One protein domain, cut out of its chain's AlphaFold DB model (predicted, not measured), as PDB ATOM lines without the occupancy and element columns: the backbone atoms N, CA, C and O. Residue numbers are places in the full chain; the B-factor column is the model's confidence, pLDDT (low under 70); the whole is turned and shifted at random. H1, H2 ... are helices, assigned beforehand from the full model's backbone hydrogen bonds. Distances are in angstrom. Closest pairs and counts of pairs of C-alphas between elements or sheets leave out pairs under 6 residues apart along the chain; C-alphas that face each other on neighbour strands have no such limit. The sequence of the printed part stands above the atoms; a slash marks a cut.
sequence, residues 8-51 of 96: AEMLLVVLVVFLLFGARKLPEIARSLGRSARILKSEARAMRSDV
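AT A GLANCE: This is residues 8 to 51 of the 96 residues of the protein "Sec-independent protein translocase protein TatA" of Streptomyces sp. ICN441 (UniProt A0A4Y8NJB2). Two helices meet near their ends as an open L: the shorter H1 makes one arm, and the longer H2, kinked along its way, makes the other. Residues 8 to 13 of H1 and residues 27 to 51 stick out from the corner. The printed part has 44 residues with two named helices, H1 then H2, and no named strand; the class is all helix. It is extended, with a radius of gyration of the C-alphas of 15.7 A, and spans 44 by 22 by 8 A.

IN THESE COORDINATES: H1 is residues 8 to 21, 19.9 A from first to last C-alpha, beginning at C-alpha 8 (48.937, 31.121, 3.579). H2 is residues 25 to 48, 33.1 A long in the same measure, ending at C-alpha 48 (25.652, 12.777, 25.219). H2 has a kink of 29 degrees near residue 38.

HOW THE PARTS SIT: H1 and H2 are close but not clearly touching; their closest C-alphas, those of Phe 18 and Leu 26, are 7.2 A apart. They run opposite ways at a steep tilt of 67 degrees, only just short of about perpendicular. In H1 and H2 every O i to N i+4 pair is within hydrogen-bond range.

THE WHOLE: The two C-alphas farthest apart, those of Leu 19 and Asp 50, are 45.0 A apart. The printed part has no cut, and the link from H1 to H2 is tight. Residues 49 to 51 have pLDDT under 70.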
ATOM      1  N   ALA A   8      48.282  29.819   3.684       88.94
ATOM      2  CA  ALA A   8      48.937  31.121   3.579       88.94
ATOM      3  C   ALA A   8      47.975  32.314   3.756       88.94
ATOM      4  O   ALA A   8      48.320  33.268   4.450       88.94
ATOM      5  N   GLU A   9      46.764  32.262   3.193       88.38
ATOM      6  CA  GLU A   9      45.773  33.339   3.341       88.38
ATOM      7  C   GLU A   9      45.190  33.376   4.752       88.38
ATOM      8  O   GLU A   9      45.059  34.450   5.338       88.38
ATOM      9  N   MET A  10      44.933  32.209   5.350       91.19
ATOM     10  CA  MET A  10      44.537  32.135   6.759       91.19
ATOM     11  C   MET A  10      45.612  32.714   7.679       91.19
ATOM     12  O   MET A  10      45.290  33.476   8.591       91.19
ATOM     13  N   LEU A  11      46.887  32.413   7.420       92.44
ATOM     14  CA  LEU A  11      47.993  32.982   8.184       92.44
ATOM     15  C   LEU A  11      48.065  34.508   8.028       92.44
ATOM     16  O   LEU A  11      48.293  35.199   9.019       92.44
ATOM     17  N   LEU A  12      47.822  35.039   6.823       93.19
ATOM     18  CA  LEU A  12      47.807  36.480   6.563       93.19
ATOM     19  C   LEU A  12      46.674  37.188   7.321       93.19
ATOM     20  O   LEU A  12      46.915  38.207   7.966       93.19
ATOM     21  N   VAL A  13      45.457  36.637   7.304       93.00
ATOM     22  CA  VAL A  13      44.315  37.193   8.053       93.00
ATOM     23  C   VAL A  13      44.596  37.172   9.552       93.00
ATOM     24  O   VAL A  13      44.416  38.179  10.236       93.00
ATOM     25  N   VAL A  14      45.087  36.042  10.064       92.50
ATOM     26  CA  VAL A  14      45.474  35.897  11.469       92.50
ATOM     27  C   VAL A  14      46.544  36.923  11.833       92.50
ATOM     28  O   VAL A  14      46.403  37.594  12.851       92.50
ATOM     29  N   LEU A  15      47.562  37.111  10.991       93.62
ATOM     30  CA  LEU A  15      48.615  38.102  11.200       93.62
ATOM     31  C   LEU A  15      48.042  39.521  11.309       93.62
ATOM     32  O   LEU A  15      48.366  40.233  12.256       93.62
ATOM     33  N   VAL A  16      47.142  39.913  10.404       94.94
ATOM     34  CA  VAL A  16      46.467  41.220  10.465       94.94
ATOM     35  C   VAL A  16      45.700  41.371  11.783       94.94
ATOM     36  O   VAL A  16      45.894  42.351  12.497       94.94
ATOM     37  N   VAL A  17      44.908  40.373  12.181       92.88
ATOM     38  CA  VAL A  17      44.196  40.370  13.472       92.88
ATOM     39  C   VAL A  17      45.179  40.477  14.650       92.88
ATOM     40  O   VAL A  17      44.947  41.254  15.575       92.88
ATOM     41  N   PHE A  18      46.314  39.774  14.617       92.62
ATOM     42  CA  PHE A  18      47.367  39.888  15.632       92.62
ATOM     43  C   PHE A  18      47.954  41.300  15.722       92.62
ATOM     44  O   PHE A  18      48.273  41.734  16.828       92.62
ATOM     45  N   LEU A  19      48.089  42.020  14.606       93.31
ATOM     46  CA  LEU A  19      48.560  43.406  14.601       93.31
ATOM     47  C   LEU A  19      47.513  44.368  15.186       93.31
ATOM     48  O   LEU A  19      47.879  45.258  15.947       93.31
ATOM     49  N   LEU A  20      46.224  44.174  14.883       93.38
ATOM     50  CA  LEU A  20      45.141  45.032  15.384       93.38
ATOM     51  C   LEU A  20      44.871  44.823  16.879       93.38
ATOM     52  O   LEU A  20      44.721  45.779  17.637       93.38
ATOM     53  N   PHE A  21      44.778  43.564  17.305       90.50
ATOM     54  CA  PHE A  21      44.427  43.208  18.680       90.50
ATOM     55  C   PHE A  21      45.658  43.042  19.581       90.50
ATOM     56  O   PHE A  21      45.548  43.146  20.803       90.50
ATOM     57  N   GLY A  22      46.835  42.809  19.003       87.81
ATOM     58  CA  GLY A  22      48.079  42.553  19.722       87.81
ATOM     59  C   GLY A  22      48.220  41.104  20.201       87.81
ATOM     60  O   GLY A  22      47.248  40.402  20.499       87.81
ATOM     61  N   ALA A  23      49.470  40.662  20.374       86.25
ATOM     62  CA  ALA A  23      49.810  39.295  20.788       86.25
ATOM     63  C   ALA A  23      49.262  38.881  22.168       86.25
ATOM     64  O   ALA A  23      49.182  37.691  22.461       86.25
ATOM     65  N   ARG A  24      48.870  39.837  23.022       86.62
ATOM     66  CA  ARG A  24      48.343  39.556  24.370       86.62
ATOM     67  C   ARG A  24      46.831  39.327  24.402       86.62
ATOM     68  O   ARG A  24      46.367  38.602  25.273       86.62
ATOM     69  N   LYS A  25      46.073  39.890  23.452       87.56
ATOM     70  CA  LYS A  25      44.601  39.906  23.490       87.56
ATOM     71  C   LYS A  25      43.976  38.629  22.922       87.56
ATOM     72  O   LYS A  25      43.032  38.101  23.496       87.56
ATOM     73  N   LEU A  26      44.549  38.073  21.851       90.31
ATOM     74  CA  LEU A  26      44.123  36.776  21.307       90.31
ATOM     75  C   LEU A  26      44.224  35.612  22.314       90.31
ATOM     76  O   LEU A  26      43.226  34.912  22.497       90.31
ATOM     77  N   PRO A  27      45.354  35.393  23.021       84.50
ATOM     78  CA  PRO A  27      45.439  34.316  24.006       84.50
ATOM     79  C   PRO A  27      44.575  34.577  25.242       84.50
ATOM     80  O   PRO A  27      44.136  33.629  25.887       84.50
ATOM     81  N   GLU A  28      44.317  35.838  25.588       90.75
ATOM     82  CA  GLU A  28      43.415  36.211  26.679       90.75
ATOM     83  C   GLU A  28      41.966  35.813  26.366       90.75
ATOM     84  O   GLU A  28      41.336  35.117  27.164       90.75
ATOM     85  N   ILE A  29      41.481  36.164  25.170       92.00
ATOM     86  CA  ILE A  29      40.148  35.799  24.672       92.00
ATOM     87  C   ILE A  29      40.030  34.276  24.527       92.00
ATOM     88  O   ILE A  29      39.065  33.680  24.998       92.00
ATOM     89  N   ALA A  30      41.042  33.608  23.963       92.00
ATOM     90  CA  ALA A  30      41.057  32.149  23.857       92.00
ATOM     91  C   ALA A  30      41.038  31.459  25.234       92.00
ATOM     92  O   ALA A  30      40.357  30.449  25.413       92.00
ATOM     93  N   ARG A  31      41.747  32.003  26.235       90.88
ATOM     94  CA  ARG A  31      41.735  31.474  27.609       90.88
ATOM     95  C   ARG A  31      40.392  31.677  28.303       90.88
ATOM     96  O   ARG A  31      39.967  30.778  29.028       90.88
ATOM     97  N   SER A  32      39.722  32.818  28.122       91.62
ATOM     98  CA  SER A  32      38.397  33.040  28.719       91.62
ATOM     99  C   SER A  32      37.334  32.150  28.070       91.62
ATOM    100  O   SER A  32      36.638  31.434  28.791       91.62
ATOM    101  N   LEU A  33      37.296  32.086  26.733       93.50
ATOM    102  CA  LEU A  33      36.412  31.193  25.974       93.50
ATOM    103  C   LEU A  33      36.685  29.718  26.266       93.50
ATOM    104  O   LEU A  33      35.743  28.953  26.425       93.50
ATOM    105  N   GLY A  34      37.949  29.311  26.393       90.88
ATOM    106  CA  GLY A  34      38.320  27.930  26.696       90.88
ATOM    107  C   GLY A  34      37.833  27.461  28.069       90.88
ATOM    108  O   GLY A  34      37.410  26.314  28.210       90.88
ATOM    109  N   ARG A  35      37.834  28.345  29.078       92.50
ATOM    110  CA  ARG A  35      37.286  28.032  30.408       92.50
ATOM    111  C   ARG A  35      35.777  27.806  30.354       92.50
ATOM    112  O   ARG A  35      35.322  26.784  30.860       92.50
ATOM    113  N   SER A  36      35.030  28.692  29.692       91.62
ATOM    114  CA  SER A  36      33.584  28.524  29.507       91.62
ATOM    115  C   SER A  36      33.273  27.286  28.663       91.62
ATOM    116  O   SER A  36      32.514  26.423  29.087       91.62
ATOM    117  N   ALA A  37      33.940  27.120  27.518       92.75
ATOM    118  CA  ALA A  37      33.754  25.974  26.631       92.75
ATOM    119  C   ALA A  37      34.054  24.635  27.316       92.75
ATOM    120  O   ALA A  37      33.421  23.640  26.988       92.75
ATOM    121  N   ARG A  38      34.987  24.578  28.277       88.81
ATOM    122  CA  ARG A  38      35.266  23.355  29.043       88.81
ATOM    123  C   ARG A  38      34.078  22.936  29.907       88.81
ATOM    124  O   ARG A  38      33.772  21.749  29.926       88.81
ATOM    125  N   ILE A  39      33.436  23.893  30.578       90.25
ATOM    126  CA  ILE A  39      32.260  23.655  31.428       90.25
ATOM    127  C   ILE A  39      31.094  23.181  30.555       90.25
ATOM    128  O   ILE A  39      30.537  22.108  30.787       90.25
ATOM    129  N   LEU A  40      30.830  23.905  29.462       90.50
ATOM    130  CA  LEU A  40      29.798  23.531  28.498       90.50
ATOM    131  C   LEU A  40      30.089  22.165  27.861       90.50
ATOM    132  O   LEU A  40      29.179  21.370  27.672       90.50
ATOM    133  N   LYS A  41      31.353  21.845  27.558       85.62
ATOM    134  CA  LYS A  41      31.751  20.546  26.999       85.62
ATOM    135  C   LYS A  41      31.562  19.406  27.998       85.62
ATOM    136  O   LYS A  41      31.209  18.314  27.566       85.62
ATOM    137  N   SER A  42      31.806  19.615  29.294       86.38
ATOM    138  CA  SER A  42      31.551  18.583  30.310       86.38
ATOM    139  C   SER A  42      30.062  18.319  30.505       86.38
ATOM    140  O   SER A  42      29.668  17.158  30.544       86.38
ATOM    141  N   GLU A  43      29.240  19.369  30.546       86.56
ATOM    142  CA  GLU A  43      27.783  19.234  30.650       86.56
ATOM    143  C   GLU A  43      27.192  18.625  29.371       86.56
ATOM    144  O   GLU A  43      26.433  17.660  29.429       86.56
ATOM    145  N   ALA A  44      27.629  19.088  28.196       87.69
ATOM    146  CA  ALA A  44      27.226  18.517  26.912       87.69
ATOM    147  C   ALA A  44      27.685  17.059  26.745       87.69
ATOM    148  O   ALA A  44      26.984  16.269  26.116       87.69
ATOM    149  N   ARG A  45      28.845  16.673  27.303       84.38
ATOM    150  CA  ARG A  45      29.287  15.271  27.313       84.38
ATOM    151  C   ARG A  45      28.396  14.434  28.220       84.38
ATOM    152  O   ARG A  45      28.016  13.363  27.784       84.38
ATOM    153  N   ALA A  46      28.020  14.919  29.405       81.31
ATOM    154  CA  ALA A  46      27.100  14.207  30.294       81.31
ATOM    155  C   ALA A  46      25.747  13.928  29.615       81.31
ATOM    156  O   ALA A  46      25.274  12.801  29.653       81.31
ATOM    157  N   MET A  47      25.204  14.910  28.887       78.12
ATOM    158  CA  MET A  47      23.977  14.747  28.092       78.12
ATOM    159  C   MET A  47      24.147  13.771  26.917       78.12
ATOM    160  O   MET A  47      23.195  13.122  26.498       78.12
ATOM    161  N   ARG A  48      25.355  13.678  26.344       76.56
ATOM    162  CA  ARG A  48      25.652  12.777  25.219       76.56
ATOM    163  C   ARG A  48      26.045  11.367  25.665       76.56
ATOM    164  O   ARG A  48      25.931  10.443  24.872       76.56
ATOM    165  N   SER A  49      26.501  11.209  26.907       63.72
ATOM    166  CA  SER A  49      26.901   9.939  27.522       63.72
ATOM    167  C   SER A  49      25.722   9.031  27.893       63.72
ATOM    168  O   SER A  49      25.962   7.860  28.167       63.72
ATOM    169  N   ASP A  50      24.476   9.516  27.826       61.50
ATOM    170  CA  ASP A  50      23.265   8.673  27.853       61.50
ATOM    171  C   ASP A  50      23.067   7.860  26.553       61.50
ATOM    172  O   ASP A  50      22.182   7.010  26.469       61.50
ATOM    173  N   VAL A  51      23.918   8.071  25.541       61.41
ATOM    174  CA  VAL A  51      24.067   7.184  24.381       61.41
ATOM    175  C   VAL A  51      25.404   6.444  24.531       61.41
ATOM    176  O   VAL A  51      26.449   7.103  24.563       61.41
TER     177      VAL A  51